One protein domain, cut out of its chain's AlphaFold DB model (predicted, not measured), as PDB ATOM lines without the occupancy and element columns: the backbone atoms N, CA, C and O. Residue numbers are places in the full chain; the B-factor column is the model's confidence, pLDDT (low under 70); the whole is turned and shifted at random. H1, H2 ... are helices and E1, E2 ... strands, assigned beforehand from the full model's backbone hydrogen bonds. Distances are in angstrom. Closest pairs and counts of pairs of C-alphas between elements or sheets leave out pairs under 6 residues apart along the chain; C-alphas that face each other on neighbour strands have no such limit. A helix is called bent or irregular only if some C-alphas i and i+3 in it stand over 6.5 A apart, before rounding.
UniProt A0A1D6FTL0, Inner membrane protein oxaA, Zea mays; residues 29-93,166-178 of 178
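What this domain is: This is residues 29 to 93 and 166 to 178 of the 178 residues of the protein "Inner membrane protein oxaA" of Zea mays (UniProt A0A1D6FTL0). Little regular structure: two short parallel strands, E1 and E2, lie side by side as a small ribbon, with long loops, residues 38 to 59 and 76 to 93, and two short separate helices. The printed part has 78 residues, with E1, H1, E2 and H2 in that order; the class is mixed, with 24 residues in named elements. It is compact, radius of gyration of the C-alphas 13.0 A, spanning 34 by 30 by 21 A.

How they stand to each other: E1, residues 34 to 37, and E2, residues 72 to 75, are parallel neighbours at 20 degrees; N 36 and O 73 are 2.8 A apart, within hydrogen-bond range. With H1, residues 60 to 66, they form a strand-helix-strand unit, two parallel neighbour strands with a helix between along the chain. H2, residues 167 to 175, is apart from E1 and H1. Every O i to N i+4 pair is within range in H1, 3 of 5 in H2.

Where its parts are: E1, 10.2 A long, begins at C-alpha 34 (1.680, 8.791, -50.045). E2 measures 10.1 A and H1 9.9 A. H2, 11.7 A, ends at C-alpha 175 (23.658, 11.443, -56.993); it is irregular, C-alphas 169 and 172 being 7.1 A apart.

The domain as a whole: Residues 94 to 165 are not printed; C-alphas 93 and 166 are 14.3 A apart. E1 to H1 is a long link, H1 to E2 tight. Residues 40 to 50 and 166 to 178 have pLDDT under 70.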
ATOM      1  N   SER A  29       1.568   2.537 -56.806       88.12
ATOM      2  CA  SER A  29       2.683   1.769 -56.259       88.12
ATOM      3  C   SER A  29       2.142   0.728 -55.271       88.12
ATOM      4  O   SER A  29       1.252   1.041 -54.475       88.12
ATOM      5  N   PRO A  30       2.650  -0.518 -55.301       91.54
ATOM      6  CA  PRO A  30       2.223  -1.554 -54.363       91.54
ATOM      7  C   PRO A  30       2.661  -1.261 -52.923       91.54
ATOM      8  O   PRO A  30       2.089  -1.824 -51.996       91.54
ATOM      9  N   VAL A  31       3.665  -0.396 -52.736       94.03
ATOM     10  CA  VAL A  31       4.212  -0.044 -51.419       94.03
ATOM     11  C   VAL A  31       3.856   1.400 -51.081       94.03
ATOM     12  O   VAL A  31       3.061   1.629 -50.179       94.03
ATOM     13  N   LEU A  32       4.374   2.365 -51.843       93.68
ATOM     14  CA  LEU A  32       4.241   3.798 -51.566       93.68
ATOM     15  C   LEU A  32       2.841   4.326 -51.924       93.68
ATOM     16  O   LEU A  32       2.514   4.497 -53.095       93.68
ATOM     17  N   GLN A  33       2.032   4.635 -50.918       93.19
ATOM     18  CA  GLN A  33       0.691   5.206 -51.079       93.19
ATOM     19  C   GLN A  33       0.690   6.739 -51.017       93.19
ATOM     20  O   GLN A  33      -0.147   7.377 -51.657       93.19
ATOM     21  N   SER A  34       1.608   7.341 -50.255       93.57
ATOM     22  CA  SER A  34       1.680   8.791 -50.045       93.57
ATOM     23  C   SER A  34       3.123   9.292 -50.062       93.57
ATOM     24  O   SER A  34       3.968   8.824 -49.298       93.57
ATOM     25  N   LEU A  35       3.405  10.265 -50.928       90.99
ATOM     26  CA  LEU A  35       4.683  10.968 -50.982       90.99
ATOM     27  C   LEU A  35       4.456  12.439 -50.648       90.99
ATOM     28  O   LEU A  35       3.717  13.132 -51.346       90.99
ATOM     29  N   ASN A  36       5.114  12.907 -49.596       92.08
ATOM     30  CA  ASN A  36       5.083  14.294 -49.157       92.08
ATOM     31  C   ASN A  36       6.468  14.919 -49.289       92.08
ATOM     32  O   ASN A  36       7.488  14.225 -49.323       92.08
ATOM     33  N   TYR A  37       6.503  16.247 -49.304       87.53
ATOM     34  CA  TYR A  37       7.742  17.000 -49.364       87.53
ATOM     35  C   TYR A  37       7.907  17.891 -48.142       87.53
ATOM     36  O   TYR A  37       6.937  18.456 -47.634       87.53
ATOM     37  N   VAL A  38       9.145  18.029 -47.673       83.93
ATOM     38  CA  VAL A  38       9.465  18.955 -46.586       83.93
ATOM     39  C   VAL A  38       9.415  20.393 -47.107       83.93
ATOM     40  O   VAL A  38      10.197  20.771 -47.975       83.93
ATOM     41  N   LEU A  39       8.516  21.200 -46.542       79.74
ATOM     42  CA  LEU A  39       8.313  22.618 -46.877       79.74
ATOM     43  C   LEU A  39       8.971  23.559 -45.852       79.74
ATOM     44  O   LEU A  39       8.426  24.608 -45.524       79.74
ATOM     45  N   GLU A  40      10.111  23.168 -45.283       67.65
ATOM     46  CA  GLU A  40      10.779  23.962 -44.246       67.65
ATOM     47  C   GLU A  40      11.262  25.319 -44.785       67.65
ATOM     48  O   GLU A  40      12.031  25.394 -45.756       67.65
ATOM     49  N   GLU A  41      10.843  26.388 -44.100       60.24
ATOM     50  CA  GLU A  41      11.485  27.704 -44.137       60.24
ATOM     51  C   GLU A  41      12.908  27.586 -43.575       60.24
ATOM     52  O   GLU A  41      13.152  26.763 -42.698       60.24
ATOM     53  N   ILE A  42      13.844  28.379 -44.111       56.34
ATOM     54  CA  ILE A  42      15.305  28.293 -43.920       56.34
ATOM     55  C   ILE A  42      15.678  27.982 -42.459       56.34
ATOM     56  O   ILE A  42      15.851  28.878 -41.633       56.34
ATOM     57  N   LEU A  43      15.845  26.697 -42.135       52.73
ATOM     58  CA  LEU A  43      16.469  26.290 -40.888       52.73
ATOM     59  C   LEU A  43      17.965  26.494 -41.080       52.73
ATOM     60  O   LEU A  43      18.598  25.837 -41.906       52.73
ATOM     61  N   ILE A  44      18.507  27.453 -40.331       54.58
ATOM     62  CA  ILE A  44      19.943  27.696 -40.206       54.58
ATOM     63  C   ILE A  44      20.613  26.333 -39.974       54.58
ATOM     64  O   ILE A  44      20.169  25.616 -39.066       54.58
ATOM     65  N   PRO A  45      21.630  25.948 -40.773       54.69
ATOM     66  CA  PRO A  45      22.319  24.681 -40.597       54.69
ATOM     67  C   PRO A  45      22.747  24.567 -39.138       54.69
ATOM     68  O   PRO A  45      23.568  25.349 -38.659       54.69
ATOM     69  N   LYS A  46      22.170  23.620 -38.392       54.42
ATOM     70  CA  LYS A  46      22.790  23.224 -37.129       54.42
ATOM     71  C   LYS A  46      24.148  22.669 -37.534       54.42
ATOM     72  O   LYS A  46      24.177  21.716 -38.310       54.42
ATOM     73  N   GLU A  47      25.224  23.286 -37.047       54.86
ATOM     74  CA  GLU A  47      26.630  23.155 -37.490       54.86
ATOM     75  C   GLU A  47      27.208  21.717 -37.527       54.86
ATOM     76  O   GLU A  47      28.391  21.526 -37.778       54.86
ATOM     77  N   SER A  48      26.399  20.680 -37.308       57.47
ATOM     78  CA  SER A  48      26.792  19.273 -37.272       57.47
ATOM     79  C   SER A  48      26.105  18.363 -38.299       57.47
ATOM     80  O   SER A  48      26.416  17.170 -38.323       57.47
ATOM     81  N   LYS A  49      25.190  18.859 -39.146       61.86
ATOM     82  CA  LYS A  49      24.516  18.018 -40.154       61.86
ATOM     83  C   LYS A  49      25.040  18.288 -41.567       61.86
ATOM     84  O   LYS A  49      24.904  19.389 -42.086       61.86
ATOM     85  N   SER A  50      25.627  17.259 -42.185       69.10
ATOM     86  CA  SER A  50      25.959  17.254 -43.615       69.10
ATOM     87  C   SER A  50      24.672  17.284 -44.447       69.10
ATOM     88  O   SER A  50      23.663  16.706 -44.045       69.10
ATOM     89  N   GLY A  51      24.688  17.980 -45.582       76.47
ATOM     90  CA  GLY A  51      23.530  18.104 -46.459       76.47
ATOM     91  C   GLY A  51      23.550  19.394 -47.260       76.47
ATOM     92  O   GLY A  51      24.585  20.053 -47.363       76.47
ATOM     93  N   SER A  52      22.403  19.755 -47.824       78.44
ATOM     94  CA  SER A  52      22.271  20.965 -48.619       78.44
ATOM     95  C   SER A  52      20.871  21.563 -48.580       78.44
ATOM     96  O   SER A  52      19.895  20.934 -48.172       78.44
ATOM     97  N   LEU A  53      20.743  22.792 -49.080       76.50
ATOM     98  CA  LEU A  53      19.437  23.427 -49.249       76.50
ATOM     99  C   LEU A  53      18.534  22.680 -50.242       76.50
ATOM    100  O   LEU A  53      17.322  22.871 -50.173       76.50
ATOM    101  N   PHE A  54      19.100  21.854 -51.128       80.29
ATOM    102  CA  PHE A  54      18.354  21.055 -52.098       80.29
ATOM    103  C   PHE A  54      17.842  19.743 -51.490       80.29
ATOM    104  O   PHE A  54      16.650  19.449 -51.547       80.29
ATOM    105  N   GLY A  55      18.750  18.951 -50.910       80.93
ATOM    106  CA  GLY A  55      18.464  17.609 -50.385       80.93
ATOM    107  C   GLY A  55      18.120  17.569 -48.894       80.93
ATOM    108  O   GLY A  55      17.963  16.486 -48.334       80.93
ATOM    109  N   GLY A  56      18.034  18.731 -48.242       83.04
ATOM    110  CA  GLY A  56      17.920  18.837 -46.792       83.04
ATOM    111  C   GLY A  56      19.220  18.474 -46.073       83.04
ATOM    112  O   GLY A  56      20.267  18.268 -46.686       83.04
ATOM    113  N   PHE A  57      19.139  18.375 -44.748       83.84
ATOM    114  CA  PHE A  57      20.275  18.048 -43.881       83.84
ATOM    115  C   PHE A  57      19.997  16.779 -43.058       83.84
ATOM    116  O   PHE A  57      19.915  16.858 -41.827       83.84
ATOM    117  N   PRO A  58      19.783  15.613 -43.703       82.25
ATOM    118  CA  PRO A  58      19.559  14.368 -42.985       82.25
ATOM    119  C   PRO A  58      20.846  13.893 -42.298       82.25
ATOM    120  O   PRO A  58      21.955  14.013 -42.817       82.25
ATOM    121  N   SER A  59      20.699  13.302 -41.119       85.12
ATOM    122  CA  SER A  59      21.745  12.478 -40.511       85.12
ATOM    123  C   SER A  59      21.980  11.197 -41.323       85.12
ATOM    124  O   SER A  59      21.130  10.781 -42.111       85.12
ATOM    125  N   LEU A  60      23.117  10.527 -41.105       85.92
ATOM    126  CA  LEU A  60      23.405   9.242 -41.757       85.92
ATOM    127  C   LEU A  60      22.336   8.182 -41.455       85.92
ATOM    128  O   LEU A  60      21.957   7.434 -42.345       85.92
ATOM    129  N   GLU A  61      21.795   8.168 -40.234       89.75
ATOM    130  CA  GLU A  61      20.715   7.250 -39.855       89.75
ATOM    131  C   GLU A  61      19.408   7.559 -40.604       89.75
ATOM    132  O   GLU A  61      18.730   6.645 -41.068       89.75
ATOM    133  N   GLU A  62      19.053   8.841 -40.753       86.82
ATOM    134  CA  GLU A  62      17.895   9.260 -41.557       86.82
ATOM    135  C   GLU A  62      18.086   8.887 -43.036       86.82
ATOM    136  O   GLU A  62      17.152   8.386 -43.663       86.82
ATOM    137  N   ARG A  63      19.304   9.050 -43.572       84.63
ATOM    138  CA  ARG A  63      19.654   8.650 -44.942       84.63
ATOM    139  C   ARG A  63      19.508   7.141 -45.135       84.63
ATOM    140  O   ARG A  63      18.848   6.711 -46.076       84.63
ATOM    141  N   ASP A  64      20.063   6.338 -44.234       89.38
ATOM    142  CA  ASP A  64      20.017   4.878 -44.352       89.38
ATOM    143  C   ASP A  64      18.582   4.338 -44.211       89.38
ATOM    144  O   ASP A  64      18.194   3.411 -44.921       89.38
ATOM    145  N   LYS A  65      17.748   4.973 -43.376       90.20
ATOM    146  CA  LYS A  65      16.311   4.664 -43.285       90.20
ATOM    147  C   LYS A  65      15.523   5.042 -44.539       90.20
ATOM    148  O   LYS A  65      14.440   4.498 -44.728       90.20
ATOM    149  N   SER A  66      16.021   5.953 -45.376       87.60
ATOM    150  CA  SER A  66      15.299   6.395 -46.578       87.60
ATOM    151  C   SER A  66      15.306   5.358 -47.710       87.60
ATOM    152  O   SER A  66      14.438   5.411 -48.577       87.60
ATOM    153  N   TYR A  67      16.228   4.384 -47.669       90.51
ATOM    154  CA  TYR A  67      16.262   3.253 -48.605       90.51
ATOM    155  C   TYR A  67      15.144   2.226 -48.367       90.51
ATOM    156  O   TYR A  67      14.810   1.466 -49.276       90.51
ATOM    157  N   ASP A  68      14.556   2.193 -47.167       92.58
ATOM    158  CA  ASP A  68      13.409   1.341 -46.851       92.58
ATOM    159  C   ASP A  68      12.105   2.083 -47.182       92.58
ATOM    160  O   ASP A  68      11.620   2.909 -46.404       92.58
ATOM    161  N   ILE A  69      11.570   1.832 -48.382       91.61
ATOM    162  CA  ILE A  69      10.377   2.520 -48.890       91.61
ATOM    163  C   ILE A  69       9.155   2.121 -48.061       91.61
ATOM    164  O   ILE A  69       8.758   0.957 -48.027       91.61
ATOM    165  N   LYS A  70       8.509   3.120 -47.458       93.79
ATOM    166  CA  LYS A  70       7.277   2.955 -46.678       93.79
ATOM    167  C   LYS A  70       6.038   3.325 -47.483       93.79
ATOM    168  O   LYS A  70       6.123   3.901 -48.566       93.79
ATOM    169  N   ASP A  71       4.877   3.012 -46.924       95.18
ATOM    170  CA  ASP A  71       3.579   3.414 -47.460       95.18
ATOM    171  C   ASP A  71       3.396   4.934 -47.472       95.18
ATOM    172  O   ASP A  71       2.802   5.472 -48.406       95.18
ATOM    173  N   SER A  72       3.962   5.631 -46.489       95.51
ATOM    174  CA  SER A  72       4.049   7.087 -46.465       95.51
ATOM    175  C   SER A  72       5.488   7.544 -46.264       95.51
ATOM    176  O   SER A  72       6.133   7.187 -45.276       95.51
ATOM    177  N   MET A  73       5.971   8.388 -47.171       93.11
ATOM    178  CA  MET A  73       7.315   8.964 -47.131       93.11
ATOM    179  C   MET A  73       7.239  10.490 -47.168       93.11
ATOM    180  O   MET A  73       6.375  11.064 -47.833       93.11
ATOM    181  N   THR A  74       8.177  11.143 -46.487       90.09
ATOM    182  CA  THR A  74       8.404  12.586 -46.598       90.09
ATOM    183  C   THR A  74       9.850  12.806 -47.008       90.09
ATOM    184  O   THR A  74      10.755  12.339 -46.320       90.09
ATOM    185  N   VAL A  75      10.066  13.494 -48.129       87.07
ATOM    186  CA  VAL A  75      11.402  13.707 -48.704       87.07
ATOM    187  C   VAL A  75      11.720  15.193 -48.821       87.07
ATOM    188  O   VAL A  75      10.837  16.030 -49.014       87.07
ATOM    189  N   HIS A  76      12.995  15.543 -48.716       84.30
ATOM    190  CA  HIS A  76      13.445  16.889 -49.049       84.30
ATOM    191  C   HIS A  76      13.597  17.016 -50.568       84.30
ATOM    192  O   HIS A  76      14.138  16.124 -51.218       84.30
ATOM    193  N   CYS A  77      13.124  18.124 -51.134       84.05
ATOM    194  CA  CYS A  77      13.331  18.453 -52.539       84.05
ATOM    195  C   CYS A  77      13.471  19.968 -52.690       84.05
ATOM    196  O   CYS A  77      12.593  20.721 -52.269       84.05
ATOM    197  N   GLY A  78      14.568  20.419 -53.298       80.74
ATOM    198  CA  GLY A  78      14.863  21.845 -53.435       80.74
ATOM    199  C   GLY A  78      13.829  22.588 -54.275       80.74
ATOM    200  O   GLY A  78      13.530  23.740 -53.987       80.74
ATOM    201  N   PHE A  79      13.223  21.903 -55.247       85.71
ATOM    202  CA  PHE A  79      12.256  22.491 -56.169       85.71
ATOM    203  C   PHE A  79      10.862  22.686 -55.580       85.71
ATOM    204  O   PHE A  79      10.060  23.340 -56.216       85.71
ATOM    205  N   VAL A  80      10.508  22.120 -54.426       84.49
ATOM    206  CA  VAL A  80       9.112  22.190 -53.929       84.49
ATOM    207  C   VAL A  80       8.879  23.298 -52.907       84.49
ATOM    208  O   VAL A  80       7.768  23.433 -52.398       84.49
ATOM    209  N   ARG A  81       9.911  24.085 -52.583       78.69
ATOM    210  CA  ARG A  81       9.735  25.270 -51.740       78.69
ATOM    211  C   ARG A  81       8.800  26.278 -52.422       78.69
ATOM    212  O   ARG A  81       8.640  26.289 -53.634       78.69
ATOM    213  N   GLY A  82       8.168  27.143 -51.635       76.14
ATOM    214  CA  GLY A  82       7.240  28.144 -52.164       76.14
ATOM    215  C   GLY A  82       5.857  27.582 -52.515       76.14
ATOM    216  O   GLY A  82       5.442  26.533 -52.029       76.14
ATOM    217  N   LYS A  83       5.093  28.345 -53.305       80.96
ATOM    218  CA  LYS A  83       3.700  28.000 -53.660       80.96
ATOM    219  C   LYS A  83       3.599  27.099 -54.886       80.96
ATOM    220  O   LYS A  83       2.617  26.378 -55.030       80.96
ATOM    221  N   VAL A  84       4.571  27.208 -55.785       87.10
ATOM    222  CA  VAL A  84       4.611  26.496 -57.059       87.10
ATOM    223  C   VAL A  84       5.998  25.878 -57.178       87.10
ATOM    224  O   VAL A  84       6.975  26.623 -57.095       87.10
ATOM    225  N   PRO A  85       6.102  24.550 -57.349       87.11
ATOM    226  CA  PRO A  85       7.396  23.916 -57.504       87.11
ATOM    227  C   PRO A  85       8.195  24.515 -58.667       87.11
ATOM    228  O   PRO A  85       7.661  24.710 -59.753       87.11
ATOM    229  N   GLY A  86       9.472  24.799 -58.433       85.89
ATOM    230  CA  GLY A  86      10.387  25.411 -59.392       85.89
ATOM    231  C   GLY A  86      10.310  26.935 -59.471       85.89
ATOM    232  O   GLY A  86      11.036  27.498 -60.278       85.89
ATOM    233  N   ILE A  87       9.481  27.612 -58.664       87.77
ATOM    234  CA  ILE A  87       9.346  29.078 -58.679       87.77
ATOM    235  C   ILE A  87       9.509  29.661 -57.265       87.77
ATOM    236  O   ILE A  87       8.712  29.379 -56.368       87.77
ATOM    237  N   ASN A  88      10.487  30.557 -57.083       85.56
ATOM    238  CA  ASN A  88      10.856  31.192 -55.805       85.56
ATOM    239  C   ASN A  88      11.204  30.188 -54.685       85.56
ATOM    240  O   ASN A  88      10.813  30.332 -53.525       85.56
ATOM    241  N   THR A  89      11.931  29.149 -55.059       84.25
ATOM    242  CA  THR A  89      12.390  28.016 -54.253       84.25
ATOM    243  C   THR A  89      13.862  28.138 -53.845       84.25
ATOM    244  O   THR A  89      14.294  27.486 -52.890       84.25
ATOM    245  N   GLY A  90      14.630  28.967 -54.565       81.81
ATOM    246  CA  GLY A  90      16.097  29.008 -54.516       81.81
ATOM    247  C   GLY A  90      16.783  28.041 -55.493       81.81
ATOM    248  O   GLY A  90      18.005  28.070 -55.604       81.81
ATOM    249  N   PHE A  91      16.002  27.221 -56.200       81.83
ATOM    250  CA  PHE A  91      16.406  26.343 -57.302       81.83
ATOM    251  C   PHE A  91      15.436  26.558 -58.467       81.83
ATOM    252  O   PHE A  91      14.719  25.653 -58.887       81.83
ATOM    253  N   ASP A  92      15.333  27.804 -58.911       84.96
ATOM    254  CA  ASP A  92      14.223  28.231 -59.755       84.96
ATOM    255  C   ASP A  92      14.444  27.847 -61.204       84.96
ATOM    256  O   ASP A  92      15.533  28.049 -61.730       84.96
ATOM    257  N   ILE A  93      13.406  27.293 -61.824       86.14
ATOM    258  CA  ILE A  93      13.349  27.005 -63.254       86.14
ATOM    259  C   ILE A  93      12.970  28.304 -63.962       86.14
ATOM    260  O   ILE A  93      12.086  29.025 -63.490       86.14
ATOM    261  N   TYR A 166      23.604  27.115 -54.897       48.54
ATOM    262  CA  TYR A 166      24.093  26.160 -53.896       48.54
ATOM    263  C   TYR A 166      24.288  24.713 -54.391       48.54
ATOM    264  O   TYR A 166      24.425  23.800 -53.568       48.54
ATOM    265  N   LEU A 167      24.273  24.436 -55.703       49.88
ATOM    266  CA  LEU A 167      24.421  23.041 -56.148       49.88
ATOM    267  C   LEU A 167      25.852  22.510 -56.054       49.88
ATOM    268  O   LEU A 167      26.001  21.306 -55.897       49.88
ATOM    269  N   THR A 168      26.891  23.348 -56.042       45.13
ATOM    270  CA  THR A 168      28.270  22.863 -55.836       45.13
ATOM    271  C   THR A 168      28.425  22.067 -54.534       45.13
ATOM    272  O   THR A 168      29.175  21.096 -54.509       45.13
ATOM    273  N   ASP A 169      27.632  22.389 -53.505       40.16
ATOM    274  CA  ASP A 169      27.592  21.649 -52.233       40.16
ATOM    275  C   ASP A 169      26.530  20.527 -52.213       40.16
ATOM    276  O   ASP A 169      26.534  19.668 -51.332       40.16
ATOM    277  N   SER A 170      25.611  20.513 -53.185       42.13
ATOM    278  CA  SER A 170      24.467  19.586 -53.268       42.13
ATOM    279  C   SER A 170      24.632  18.473 -54.306       42.13
ATOM    280  O   SER A 170      23.865  17.510 -54.289       42.13
ATOM    281  N   ILE A 171      25.595  18.599 -55.228       40.81
ATOM    282  CA  ILE A 171      25.889  17.586 -56.250       40.81
ATOM    283  C   ILE A 171      26.091  16.205 -55.617       40.81
ATOM    284  O   ILE A 171      25.456  15.269 -56.099       40.81
ATOM    285  N   PRO A 172      26.843  16.042 -54.504       34.49
ATOM    286  CA  PRO A 172      26.941  14.740 -53.857       34.49
ATOM    287  C   PRO A 172      25.560  14.193 -53.490       34.49
ATOM    288  O   PRO A 172      25.291  13.027 -53.722       34.49
ATOM    289  N   THR A 173      24.660  15.033 -52.972       33.22
ATOM    290  CA  THR A 173      23.345  14.620 -52.470       33.22
ATOM    291  C   THR A 173      22.406  14.159 -53.582       33.22
ATOM    292  O   THR A 173      21.685  13.188 -53.383       33.22
ATOM    293  N   LEU A 174      22.427  14.800 -54.754       33.43
ATOM    294  CA  LEU A 174      21.538  14.464 -55.874       33.43
ATOM    295  C   LEU A 174      21.892  13.106 -56.507       33.43
ATOM    296  O   LEU A 174      20.994  12.340 -56.847       33.43
ATOM    297  N   PHE A 175      23.184  12.762 -56.552       29.24
ATOM    298  CA  PHE A 175      23.658  11.443 -56.993       29.24
ATOM    299  C   PHE A 175      23.256  10.290 -56.059       29.24
ATOM    300  O   PHE A 175      23.288   9.143 -56.488       29.24
ATOM    301  N   TYR A 176      22.879  10.552 -54.801       29.60
ATOM    302  CA  TYR A 176      22.476   9.487 -53.872       29.60
ATOM    303  C   TYR A 176      20.982   9.132 -53.928       29.60
ATOM    304  O   TYR A 176      20.595   8.147 -53.300       29.60
ATOM    305  N   TYR A 177      20.153   9.912 -54.634       30.00
ATOM    306  CA  TYR A 177      18.693   9.723 -54.687       30.00
ATOM    307  C   TYR A 177      18.158   9.239 -56.049       30.00
ATOM    308  O   TYR A 177      16.945   9.070 -56.184       30.00
ATOM    309  N   LEU A 178      19.034   9.003 -57.032       30.48
ATOM    310  CA  LEU A 178      18.730   8.311 -58.294       30.48
ATOM    311  C   LEU A 178      19.324   6.899 -58.268       30.48
ATOM    312  O   LEU A 178      18.655   5.984 -58.796       30.48
TER     313      LEU A 178